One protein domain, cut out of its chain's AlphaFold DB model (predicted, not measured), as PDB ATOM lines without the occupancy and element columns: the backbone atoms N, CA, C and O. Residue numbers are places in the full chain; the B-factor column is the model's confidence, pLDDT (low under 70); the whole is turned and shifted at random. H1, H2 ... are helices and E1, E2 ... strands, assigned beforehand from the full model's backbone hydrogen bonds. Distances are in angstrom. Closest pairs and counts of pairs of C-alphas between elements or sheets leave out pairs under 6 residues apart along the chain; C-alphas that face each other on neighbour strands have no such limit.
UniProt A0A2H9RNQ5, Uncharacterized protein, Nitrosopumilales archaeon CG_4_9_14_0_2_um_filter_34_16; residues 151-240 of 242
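AT A GLANCE: This is residues 151 to 240 of the 242 residues of an uncharacterized protein of Nitrosopumilales archaeon CG_4_9_14_0_2_um_filter_34_16 (UniProt A0A2H9RNQ5). An elongated body has a small three-strand sheet, E1 to E3, at one end and the short helix H2 with the long loop of residues 177 to 191 at the other. Between these ends lie the longest helix H3, H1, which packs on residues 199 to 203 of H3, and the short H4, which grazes the sheet; both ends of the printed part lie at the sheet's end of the body. The printed part has 90 residues with four named helices and then three named strands, in the order H1, H2, H3, H4, E1, E2, E3; the sheet, E1 - E2 - E3, is antiparallel. The class is mixed, helices and strands, with under half of the residues in named elements. The whole is compact, with a radius of gyration of the C-alphas of 13.4 A, and spans 40 by 24 by 19 A.

IN THESE COORDINATES: H1 is residues 157 to 161, beginning at C-alpha 157 (161.683, 174.659, 193.133). H2 is residues 170 to 176, 10.4 A long. H3, residues 192 to 203, is 16.3 A long and begins at C-alpha 192 (169.123, 183.204, 202.820). H4 is residues 209 to 212, 4.7 A long. E1 is residues 220 to 222, E2 residues 227 to 230, and E3 residues 236 to 239, ending at C-alpha 239 (151.629, 161.819, 199.185).

HOW THE PARTS SIT: E1, E2 and E3 form a meander, each strand the antiparallel neighbour of the one before. E1 and E2 are a hairpin with 150 degrees between their directions; N 221 and O 229 are 2.8 A apart, within hydrogen-bond range. E2 and E3 are a hairpin at 139 degrees, with N 237 and O 228 2.9 A apart, also within range. E1 and E3 are edge strands. Residues 151 to 152 pair in parallel with residues 238 to 239 of E3. H4 is on the sheet but only grazes it, with residues 209 to 211. H3 is not on the sheet. H1 touches H3, which meets it with residues 199 to 203 alone; the closest C-alphas, of Pro 157 and Arg 199, are 7.3 A apart. H2 touches no helix and is only just apart from H3, at 8.1 A. In H1 every O i to N i+4 pair is within hydrogen-bond range, in H2 2 of 3 and in H3 7 of 8; H4 is too short for such a pair.

THE WHOLE: The two C-alphas farthest apart, of Pro 180 and Glu 225, are 40.6 A apart, while those of Arg 151 and Val 240 are 6.5 A apart. The printed part has no cut. The link from H2 to H3, 15 residues, is long. The mean pLDDT of the printed part is 87.2, with residues 151 to 153 and residue 240 under 70.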
ATOM      1  N   ARG A 151     146.728 165.510 194.924       61.69
ATOM      2  CA  ARG A 151     147.785 164.497 194.868       61.69
ATOM      3  C   ARG A 151     149.096 165.221 194.609       61.69
ATOM      4  O   ARG A 151     149.140 166.075 193.726       61.69
ATOM      5  N   PHE A 152     150.122 164.892 195.376       66.31
ATOM      6  CA  PHE A 152     151.464 165.402 195.154       66.31
ATOM      7  C   PHE A 152     152.212 164.487 194.187       66.31
ATOM      8  O   PHE A 152     152.400 163.320 194.503       66.31
ATOM      9  N   SER A 153     152.614 165.007 193.031       58.84
ATOM     10  CA  SER A 153     153.451 164.316 192.044       58.84
ATOM     11  C   SER A 153     154.624 165.239 191.722       58.84
ATOM     12  O   SER A 153     154.513 166.074 190.828       58.84
ATOM     13  N   SER A 154     155.687 165.163 192.527       70.44
ATOM     14  CA  SER A 154     156.871 166.046 192.513       70.44
ATOM     15  C   SER A 154     156.613 167.548 192.788       70.44
ATOM     16  O   SER A 154     155.513 168.070 192.604       70.44
ATOM     17  N   ARG A 155     157.624 168.249 193.327       79.25
ATOM     18  CA  ARG A 155     157.606 169.698 193.605       79.25
ATOM     19  C   ARG A 155     158.712 170.369 192.797       79.25
ATOM     20  O   ARG A 155     159.858 169.947 192.895       79.25
ATOM     21  N   ASP A 156     158.365 171.416 192.058       83.56
ATOM     22  CA  ASP A 156     159.311 172.213 191.274       83.56
ATOM     23  C   ASP A 156     159.810 173.416 192.104       83.56
ATOM     24  O   ASP A 156     158.988 174.262 192.480       83.56
ATOM     25  N   PRO A 157     161.115 173.511 192.428       81.56
ATOM     26  CA  PRO A 157     161.683 174.659 193.133       81.56
ATOM     27  C   PRO A 157     161.379 176.002 192.462       81.56
ATOM     28  O   PRO A 157     161.144 176.982 193.169       81.56
ATOM     29  N   ASP A 158     161.332 176.050 191.130       85.38
ATOM     30  CA  ASP A 158     161.169 177.299 190.382       85.38
ATOM     31  C   ASP A 158     159.765 177.881 190.576       85.38
ATOM     32  O   ASP A 158     159.580 179.101 190.658       85.38
ATOM     33  N   TYR A 159     158.763 177.013 190.760       86.44
ATOM     34  CA  TYR A 159     157.413 177.447 191.106       86.44
ATOM     35  C   TYR A 159     157.406 178.248 192.409       86.44
ATOM     36  O   TYR A 159     156.741 179.279 192.487       86.44
ATOM     37  N   LEU A 160     158.161 177.810 193.417       87.94
ATOM     38  CA  LEU A 160     158.203 178.459 194.724       87.94
ATOM     39  C   LEU A 160     158.781 179.884 194.645       87.94
ATOM     40  O   LEU A 160     158.267 180.778 195.318       87.94
ATOM     41  N   GLU A 161     159.796 180.108 193.807       87.75
ATOM     42  CA  GLU A 161     160.429 181.424 193.614       87.75
ATOM     43  C   GLU A 161     159.467 182.457 193.009       87.75
ATOM     44  O   GLU A 161     159.563 183.651 193.295       87.75
ATOM     45  N   SER A 162     158.495 181.998 192.217       89.25
ATOM     46  CA  SER A 162     157.507 182.865 191.561       89.25
ATOM     47  C   SER A 162     156.359 183.331 192.468       89.25
ATOM     48  O   SER A 162     155.560 184.181 192.066       89.25
ATOM     49  N   ILE A 163     156.228 182.777 193.680       90.94
ATOM     50  CA  ILE A 163     155.050 182.997 194.527       90.94
ATOM     51  C   ILE A 163     155.240 184.237 195.412       90.94
ATOM     52  O   ILE A 163     156.121 184.244 196.273       90.94
ATOM     53  N   PRO A 164     154.369 185.259 195.302       93.81
ATOM     54  CA  PRO A 164     154.368 186.384 196.230       93.81
ATOM     55  C   PRO A 164     153.902 185.937 197.624       93.81
ATOM     56  O   PRO A 164     152.763 185.507 197.803       93.81
ATOM     57  N   ILE A 165     154.771 186.055 198.628       94.00
ATOM     58  CA  ILE A 165     154.497 185.642 200.009       94.00
ATOM     59  C   ILE A 165     153.845 186.789 200.787       94.00
ATOM     60  O   ILE A 165     154.363 187.904 200.853       94.00
ATOM     61  N   HIS A 166     152.730 186.492 201.453       93.44
ATOM     62  CA  HIS A 166     152.020 187.402 202.344       93.44
ATOM     63  C   HIS A 166     152.213 187.001 203.809       93.44
ATOM     64  O   HIS A 166     151.750 185.952 204.270       93.44
ATOM     65  N   PHE A 167     152.857 187.876 204.582       91.12
ATOM     66  CA  PHE A 167     152.996 187.692 206.023       91.12
ATOM     67  C   PHE A 167     151.701 188.046 206.760       91.12
ATOM     68  O   PHE A 167     151.074 189.077 206.521       91.12
ATOM     69  N   LYS A 168     151.340 187.219 207.747       87.12
ATOM     70  CA  LYS A 168     150.136 187.422 208.572       87.12
ATOM     71  C   LYS A 168     150.153 188.699 209.407       87.12
ATOM     72  O   LYS A 168     149.096 189.231 209.718       87.12
ATOM     73  N   THR A 169     151.331 189.149 209.834       91.19
ATOM     74  CA  THR A 169     151.469 190.298 210.731       91.19
ATOM     75  C   THR A 169     152.616 191.194 210.292       91.19
ATOM     76  O   THR A 169     153.655 190.705 209.840       91.19
ATOM     77  N   LYS A 170     152.451 192.505 210.506       93.50
ATOM     78  CA  LYS A 170     153.493 193.516 210.271       93.50
ATOM     79  C   LYS A 170     154.800 193.159 210.984       93.50
ATOM     80  O   LYS A 170     155.847 193.175 210.353       93.50
ATOM     81  N   LEU A 171     154.710 192.749 212.255       94.12
ATOM     82  CA  LEU A 171     155.862 192.350 213.075       94.12
ATOM     83  C   LEU A 171     156.663 191.196 212.453       94.12
ATOM     84  O   LEU A 171     157.888 191.179 212.533       94.12
ATOM     85  N   ARG A 172     155.985 190.212 211.846       89.50
ATOM     86  CA  ARG A 172     156.673 189.098 211.182       89.50
ATOM     87  C   ARG A 172     157.342 189.548 209.889       89.50
ATOM     88  O   ARG A 172     158.462 189.124 209.656       89.50
ATOM     89  N   GLN A 173     156.693 190.394 209.087       92.56
ATOM     90  CA  GLN A 173     157.273 190.888 207.835       92.56
ATOM     91  C   GLN A 173     158.524 191.731 208.093       92.56
ATOM     92  O   GLN A 173     159.581 191.432 207.550       92.56
ATOM     93  N   SER A 174     158.435 192.698 209.011       91.94
ATOM     94  CA  SER A 174     159.551 193.590 209.347       91.94
ATOM     95  C   SER A 174     160.748 192.872 209.972       91.94
ATOM     96  O   SER A 174     161.835 193.429 210.027       91.94
ATOM     97  N   LYS A 175     160.565 191.642 210.476       91.94
ATOM     98  CA  LYS A 175     161.667 190.815 210.985       91.94
ATOM     99  C   LYS A 175     162.552 190.264 209.861       91.94
ATOM    100  O   LYS A 175     163.707 189.942 210.116       91.94
ATOM    101  N   TYR A 176     162.003 190.102 208.659       89.19
ATOM    102  CA  TYR A 176     162.680 189.415 207.561       89.19
ATOM    103  C   TYR A 176     162.880 190.288 206.324       89.19
ATOM    104  O   TYR A 176     163.669 189.908 205.478       89.19
ATOM    105  N   THR A 177     162.201 191.422 206.175       91.94
ATOM    106  CA  THR A 177     162.349 192.271 204.986       91.94
ATOM    107  C   THR A 177     161.996 193.728 205.286       91.94
ATOM    108  O   THR A 177     161.241 194.015 206.220       91.94
ATOM    109  N   GLU A 178     162.512 194.643 204.468       91.94
ATOM    110  CA  GLU A 178     162.195 196.078 204.497       91.94
ATOM    111  C   GLU A 178     160.927 196.424 203.700       91.94
ATOM    112  O   GLU A 178     160.403 197.536 203.801       91.94
ATOM    113  N   ILE A 179     160.386 195.472 202.929       93.00
ATOM    114  CA  ILE A 179     159.168 195.683 202.143       93.00
ATOM    115  C   ILE A 179     157.999 196.040 203.079       93.00
ATOM    116  O   ILE A 179     157.695 195.283 204.009       93.00
ATOM    117  N   PRO A 180     157.285 197.157 202.830       91.62
ATOM    118  CA  PRO A 180     156.255 197.639 203.737       91.62
ATOM    119  C   PRO A 180     155.040 196.708 203.760       91.62
ATOM    120  O   PRO A 180     154.458 196.381 202.727       91.62
ATOM    121  N   TRP A 181     154.600 196.331 204.960       91.75
ATOM    122  CA  TRP A 181     153.369 195.562 205.152       91.75
ATOM    123  C   TRP A 181     152.134 196.371 204.696       91.75
ATOM    124  O   TRP A 181     152.066 197.562 205.016       91.75
ATOM    125  N   PRO A 182     151.138 195.773 204.009       91.88
ATOM    126  CA  PRO A 182     150.954 194.345 203.712       91.88
ATOM    127  C   PRO A 182     151.421 193.928 202.303       91.88
ATOM    128  O   PRO A 182     150.863 192.985 201.732       91.88
ATOM    129  N   LYS A 183     152.389 194.636 201.698       93.50
ATOM    130  CA  LYS A 183     152.854 194.292 200.348       93.50
ATOM    131  C   LYS A 183     153.467 192.883 200.329       93.50
ATOM    132  O   LYS A 183     154.133 192.514 201.302       93.50
ATOM    133  N   PRO A 184     153.235 192.106 199.254       92.75
ATOM    134  CA  PRO A 184     153.842 190.792 199.090       92.75
ATOM    135  C   PRO A 184     155.364 190.877 198.996       92.75
ATOM    136  O   PRO A 184     155.912 191.902 198.596       92.75
ATOM    137  N   VAL A 185     156.019 189.774 199.345       93.69
ATOM    138  CA  VAL A 185     157.477 189.628 199.412       93.69
ATOM    139  C   VAL A 185     157.869 188.406 198.588       93.69
ATOM    140  O   VAL A 185     157.235 187.362 198.740       93.69
ATOM    141  N   LEU A 186     158.877 188.502 197.722       93.56
ATOM    142  CA  LEU A 186     159.388 187.334 196.998       93.56
ATOM    143  C   LEU A 186     160.462 186.620 197.826       93.56
ATOM    144  O   LEU A 186     161.037 187.193 198.750       93.56
ATOM    145  N   LEU A 187     160.751 185.357 197.503       91.69
ATOM    146  CA  LEU A 187     161.784 184.596 198.216       91.69
ATOM    147  C   LEU A 187     163.164 185.254 198.142       91.69
ATOM    148  O   LEU A 187     163.879 185.266 199.140       91.69
ATOM    149  N   GLN A 188     163.509 185.846 197.001       89.56
ATOM    150  CA  GLN A 188     164.764 186.578 196.807       89.56
ATOM    151  C   GLN A 188     164.924 187.793 197.741       89.56
ATOM    152  O   GLN A 188     166.048 188.187 198.038       89.56
ATOM    153  N   ASP A 189     163.816 188.355 198.236       91.12
ATOM    154  CA  ASP A 189     163.803 189.524 199.125       91.12
ATOM    155  C   ASP A 189     163.939 189.130 200.610       91.12
ATOM    156  O   ASP A 189     163.798 189.973 201.504       91.12
ATOM    157  N   LEU A 190     164.145 187.837 200.892       92.12
ATOM    158  CA  LEU A 190     164.240 187.272 202.234       92.12
ATOM    159  C   LEU A 190     165.672 186.801 202.552       92.12
ATOM    160  O   LEU A 190     166.410 186.374 201.665       92.12
ATOM    161  N   PRO A 191     166.070 186.788 203.840       93.31
ATOM    162  CA  PRO A 191     167.372 186.301 204.266       93.31
ATOM    163  C   PRO A 191     167.592 184.852 203.838       93.31
ATOM    164  O   PRO A 191     166.720 184.002 204.039       93.31
ATOM    165  N   SER A 192     168.792 184.535 203.350       89.88
ATOM    166  CA  SER A 192     169.123 183.204 202.820       89.88
ATOM    167  C   SER A 192     168.838 182.075 203.818       89.88
ATOM    168  O   SER A 192     168.328 181.023 203.445       89.88
ATOM    169  N   SER A 193     169.082 182.305 205.113       91.12
ATOM    170  CA  SER A 193     168.798 181.333 206.181       91.12
ATOM    171  C   SER A 193     167.306 181.017 206.346       91.12
ATOM    172  O   SER A 193     166.945 179.919 206.776       91.12
ATOM    173  N   PHE A 194     166.428 181.959 206.005       90.56
ATOM    174  CA  PHE A 194     164.982 181.771 206.014       90.56
ATOM    175  C   PHE A 194     164.511 181.095 204.722       90.56
ATOM    176  O   PHE A 194     163.734 180.143 204.788       90.56
ATOM    177  N   VAL A 195     165.055 181.507 203.572       91.12
ATOM    178  CA  VAL A 195     164.782 180.903 202.255       91.12
ATOM    179  C   VAL A 195     165.117 179.412 202.242       91.12
ATOM    180  O   VAL A 195     164.279 178.605 201.846       91.12
ATOM    181  N   ILE A 196     166.290 179.022 202.759       91.56
ATOM    182  CA  ILE A 196     166.713 177.613 202.845       91.56
ATOM    183  C   ILE A 196     165.683 176.774 203.614       91.56
ATOM    184  O   ILE A 196     165.296 175.702 203.156       91.56
ATOM    185  N   LYS A 197     165.173 177.280 204.746       92.25
ATOM    186  CA  LYS A 197     164.153 176.578 205.545       92.25
ATOM    187  C   LYS A 197     162.827 176.433 204.805       92.25
ATOM    188  O   LYS A 197     162.152 175.419 204.962       92.25
ATOM    189  N   ILE A 198     162.423 177.442 204.035       91.56
ATOM    190  CA  ILE A 198     161.187 177.378 203.248       91.56
ATOM    191  C   ILE A 198     161.341 176.361 202.115       91.56
ATOM    192  O   ILE A 198     160.456 175.523 201.951       91.56
ATOM    193  N   ARG A 199     162.465 176.391 201.384       91.50
ATOM    194  CA  ARG A 199     162.763 175.435 200.304       91.50
ATOM    195  C   ARG A 199     162.793 173.996 200.814       91.50
ATOM    196  O   ARG A 199     162.135 173.142 200.232       91.50
ATOM    197  N   ASP A 200     163.469 173.743 201.933       91.62
ATOM    198  CA  ASP A 200     163.524 172.413 202.551       91.62
ATOM    199  C   ASP A 200     162.126 171.895 202.926       91.62
ATOM    200  O   ASP A 200     161.732 170.783 202.568       91.62
ATOM    201  N   LYS A 201     161.305 172.740 203.564       92.06
ATOM    202  CA  LYS A 201     159.912 172.387 203.864       92.06
ATOM    203  C   LYS A 201     159.075 172.178 202.604       92.06
ATOM    204  O   LYS A 201     158.178 171.334 202.600       92.06
ATOM    205  N   TYR A 202     159.317 172.955 201.554       90.56
ATOM    206  CA  TYR A 202     158.608 172.811 200.293       90.56
ATOM    207  C   TYR A 202     158.932 171.462 199.639       90.56
ATOM    208  O   TYR A 202     158.008 170.701 199.370       90.56
ATOM    209  N   LEU A 203     160.209 171.120 199.473       88.12
ATOM    210  CA  LEU A 203     160.633 169.868 198.838       88.12
ATOM    211  C   LEU A 203     160.196 168.625 199.621       88.12
ATOM    212  O   LEU A 203     159.777 167.640 199.025       88.12
ATOM    213  N   ASN A 204     160.190 168.695 200.953       88.12
ATOM    214  CA  ASN A 204     159.769 167.589 201.817       88.12
ATOM    215  C   ASN A 204     158.248 167.511 202.057       88.12
ATOM    216  O   ASN A 204     157.807 166.895 203.029       88.12
ATOM    217  N   PHE A 205     157.427 168.169 201.229       87.62
ATOM    218  CA  PHE A 205     155.961 168.203 201.362       87.62
ATOM    219  C   PHE A 205     155.460 168.668 202.743       87.62
ATOM    220  O   PHE A 205     154.380 168.289 203.191       87.62
ATOM    221  N   ARG A 206     156.228 169.531 203.423       90.31
ATOM    222  CA  ARG A 206     155.900 170.096 204.744       90.31
ATOM    223  C   ARG A 206     155.147 171.426 204.681       90.31
ATOM    224  O   ARG A 206     154.769 171.943 205.728       90.31
ATOM    225  N   LEU A 207     154.877 171.949 203.483       91.06
ATOM    226  CA  LEU A 207     154.034 173.133 203.260       91.06
ATOM    227  C   LEU A 207     152.725 172.783 202.549       91.06
ATOM    228  O   LEU A 207     152.697 171.944 201.653       91.06
ATOM    229  N   CYS A 208     151.651 173.475 202.914       88.62
ATOM    230  CA  CYS A 208     150.327 173.343 202.318       88.62
ATOM    231  C   CYS A 208     150.247 174.066 200.961       88.62
ATOM    232  O   CYS A 208     150.219 175.296 200.922       88.62
ATOM    233  N   ASP A 209     150.105 173.330 199.854       84.00
ATOM    234  CA  ASP A 209     150.065 173.918 198.500       84.00
ATOM    235  C   ASP A 209     148.834 174.794 198.239       84.00
ATOM    236  O   ASP A 209     148.898 175.756 197.475       84.00
ATOM    237  N   VAL A 210     147.698 174.495 198.881       86.50
ATOM    238  CA  VAL A 210     146.491 175.337 198.768       86.50
ATOM    239  C   VAL A 210     146.749 176.715 199.367       86.50
ATOM    240  O   VAL A 210     146.379 177.726 198.775       86.50
ATOM    241  N   CYS A 211     147.391 176.755 200.536       88.75
ATOM    242  CA  CYS A 211     147.756 178.002 201.198       88.75
ATOM    243  C   CYS A 211     148.889 178.707 200.445       88.75
ATOM    244  O   CYS A 211     148.840 179.925 200.286       88.75
ATOM    245  N   LEU A 212     149.850 177.947 199.914       89.94
ATOM    246  CA  LEU A 212     150.970 178.481 199.149       89.94
ATOM    247  C   LEU A 212     150.506 179.190 197.868       89.94
ATOM    248  O   LEU A 212     150.965 180.289 197.590       89.94
ATOM    249  N   LYS A 213     149.505 178.650 197.159       87.12
ATOM    250  CA  LYS A 213     148.847 179.319 196.013       87.12
ATOM    251  C   LYS A 213     148.192 180.658 196.363       87.12
ATOM    252  O   LYS A 213     147.904 181.450 195.475       87.12
ATOM    253  N   GLN A 214     147.928 180.896 197.645       88.62
ATOM    254  CA  GLN A 214     147.416 182.161 198.180       88.62
ATOM    255  C   GLN A 214     148.541 183.031 198.775       88.62
ATOM    256  O   GLN A 214     148.255 183.981 199.501       88.62
ATOM    257  N   GLY A 215     149.809 182.675 198.551       90.00
ATOM    258  CA  GLY A 215     150.976 183.351 199.116       90.00
ATOM    259  C   GLY A 215     151.206 183.082 200.605       90.00
ATOM    260  O   GLY A 215     151.976 183.791 201.247       90.00
ATOM    261  N   ARG A 216     150.533 182.091 201.206       91.62
ATOM    262  CA  ARG A 216     150.643 181.794 202.642       91.62
ATOM    263  C   ARG A 216     151.518 180.571 202.895       91.62
ATOM    264  O   ARG A 216     151.178 179.458 202.497       91.62
ATOM    265  N   LEU A 217     152.593 180.765 203.654       91.81
ATOM    266  CA  LEU A 217     153.447 179.686 204.154       91.81
ATOM    267  C   LEU A 217     152.800 179.041 205.386       91.81
ATOM    268  O   LEU A 217     152.882 179.583 206.490       91.81
ATOM    269  N   VAL A 218     152.130 177.907 205.187       92.25
ATOM    270  CA  VAL A 218     151.456 177.158 206.255       92.25
ATOM    271  C   VAL A 218     151.975 175.728 206.281       92.25
ATOM    272  O   VAL A 218     151.977 175.054 205.250       92.25
ATOM    273  N   ASP A 219     152.395 175.278 207.460       91.69
ATOM    274  CA  ASP A 219     152.912 173.929 207.674       91.69
ATOM    275  C   ASP A 219     151.789 172.871 207.619       91.69
ATOM    276  O   ASP A 219     150.609 173.154 207.870       91.69
ATOM    277  N   VAL A 220     152.167 171.630 207.309       90.88
ATOM    278  CA  VAL A 220     151.291 170.448 207.387       90.88
ATOM    279  C   VAL A 220     151.797 169.452 208.433       90.88
ATOM    280  O   VAL A 220     152.991 169.392 208.727       90.88
ATOM    281  N   ILE A 221     150.889 168.641 208.969       88.69
ATOM    282  CA  ILE A 221     151.173 167.518 209.873       88.69
ATOM    283  C   ILE A 221     150.829 166.189 209.205       88.69
ATOM    284  O   ILE A 221     149.875 166.117 208.435       88.69
ATOM    285  N   ASN A 222     151.578 165.134 209.521       84.75
ATOM    286  CA  ASN A 222     151.258 163.785 209.057       84.75
ATOM    287  C   ASN A 222     150.111 163.222 209.897       84.75
ATOM    288  O   ASN A 222     150.165 163.269 211.125       84.75
ATOM    289  N   VAL A 223     149.093 162.682 209.233       83.19
ATOM    290  CA  VAL A 223     147.962 161.994 209.874       83.19
ATOM    291  C   VAL A 223     148.035 160.485 209.625       83.19
ATOM    292  O   VAL A 223     147.584 159.700 210.456       83.19
ATOM    293  N   SER A 224     148.668 160.071 208.527       81.81
ATOM    294  CA  SER A 224     149.084 158.689 208.272       81.81
ATOM    295  C   SER A 224     150.388 158.669 207.460       81.81
ATOM    296  O   SER A 224     150.962 159.728 207.200       81.81
ATOM    297  N   GLU A 225     150.872 157.484 207.074       77.94
ATOM    298  CA  GLU A 225     152.086 157.337 206.251       77.94
ATOM    299  C   GLU A 225     151.991 158.070 204.907       77.94
ATOM    300  O   GLU A 225     152.989 158.619 204.442       77.94
ATOM    301  N   ASP A 226     150.793 158.135 204.323       81.38
ATOM    302  CA  ASP A 226     150.570 158.700 202.990       81.38
ATOM    303  C   ASP A 226     149.626 159.922 203.009       81.38
ATOM    304  O   ASP A 226     149.290 160.459 201.952       81.38
ATOM    305  N   GLU A 227     149.191 160.389 204.189       81.88
ATOM    306  CA  GLU A 227     148.263 161.522 204.341       81.88
ATOM    307  C   GLU A 227     148.825 162.620 205.249       81.88
ATOM    308  O   GLU A 227     149.231 162.374 206.389       81.88
ATOM    309  N   VAL A 228     148.760 163.861 204.760       85.00
ATOM    310  CA  VAL A 228     149.130 165.067 205.511       85.00
ATOM    311  C   VAL A 228     147.991 166.083 205.518       85.00
ATOM    312  O   VAL A 228     147.193 166.152 204.583       85.00
ATOM    313  N   VAL A 229     147.916 166.897 206.571       84.69
ATOM    314  CA  VAL A 229     146.855 167.893 206.771       84.69
ATOM    315  C   VAL A 229     147.444 169.250 207.146       84.69
ATOM    316  O   VAL A 229     148.311 169.348 208.009       84.69
ATOM    317  N   CYS A 230     146.962 170.314 206.504       88.44
ATOM    318  CA  CYS A 230     147.277 171.705 206.845       88.44
ATOM    319  C   CYS A 230     146.900 172.021 208.297       88.44
ATOM    320  O   CYS A 230     145.743 171.845 208.677       88.44
ATOM    321  N   ILE A 231     147.850 172.549 209.075       84.25
ATOM    322  CA  ILE A 231     147.658 172.806 210.514       84.25
ATOM    323  C   ILE A 231     146.568 173.852 210.770       84.25
ATOM    324  O   ILE A 231     145.846 173.763 211.757       84.25
ATOM    325  N   GLU A 232     146.441 174.845 209.892       83.81
ATOM    326  CA  GLU A 232     145.543 175.978 210.138       83.81
ATOM    327  C   GLU A 232     144.173 175.823 209.476       83.81
ATOM    328  O   GLU A 232     143.157 176.170 210.067       83.81
ATOM    329  N   GLU A 233     144.139 175.306 208.248       81.81
ATOM    330  CA  GLU A 233     142.929 175.301 207.410       81.81
ATOM    331  C   GLU A 233     142.363 173.888 207.192       81.81
ATOM    332  O   GLU A 233     141.330 173.716 206.545       81.81
ATOM    333  N   GLY A 234     143.049 172.851 207.684       78.69
ATOM    334  CA  GLY A 234     142.577 171.467 207.604       78.69
ATOM    335  C   GLY A 234     142.521 170.877 206.191       78.69
ATOM    336  O   GLY A 234     141.859 169.863 205.993       78.69
ATOM    337  N   HIS A 235     143.179 171.487 205.196       83.62
ATOM    338  CA  HIS A 235     143.309 170.920 203.851       83.62
ATOM    339  C   HIS A 235     144.044 169.570 203.914       83.62
ATOM    340  O   HIS A 235     145.198 169.564 204.346       83.62
ATOM    341  N   PRO A 236     143.426 168.449 203.504       81.06
ATOM    342  CA  PRO A 236     144.085 167.151 203.475       81.06
ATOM    343  C   PRO A 236     144.671 166.853 202.090       81.06
ATOM    344  O   PRO A 236     144.102 167.222 201.053       81.06
ATOM    345  N   PHE A 237     145.791 166.139 202.086       80.12
ATOM    346  CA  PHE A 237     146.577 165.809 200.904       80.12
ATOM    347  C   PHE A 237     147.076 164.370 200.970       80.12
ATOM    348  O   PHE A 237     147.379 163.878 202.056       80.12
ATOM    349  N   ASN A 238     147.252 163.750 199.802       79.94
ATOM    350  CA  ASN A 238     147.910 162.451 199.702       79.94
ATOM    351  C   ASN A 238     149.304 162.613 199.094       79.94
ATOM    352  O   ASN A 238     149.451 163.232 198.032       79.94
ATOM    353  N   LEU A 239     150.295 162.010 199.740       74.50
ATOM    354  CA  LEU A 239     151.629 161.819 199.185       74.50
ATOM    355  C   LEU A 239     151.542 160.676 198.166       74.50
ATOM    356  O   LEU A 239     151.092 159.583 198.504       74.50
ATOM    357  N   VAL A 240     151.914 160.923 196.910       66.56
ATOM    358  CA  VAL A 240     152.142 159.833 195.952       66.56
ATOM    359  C   VAL A 240     153.626 159.515 196.030       66.56
ATOM    360  O   VAL A 240     154.452 160.390 195.785       66.56
TER     361      VAL A 240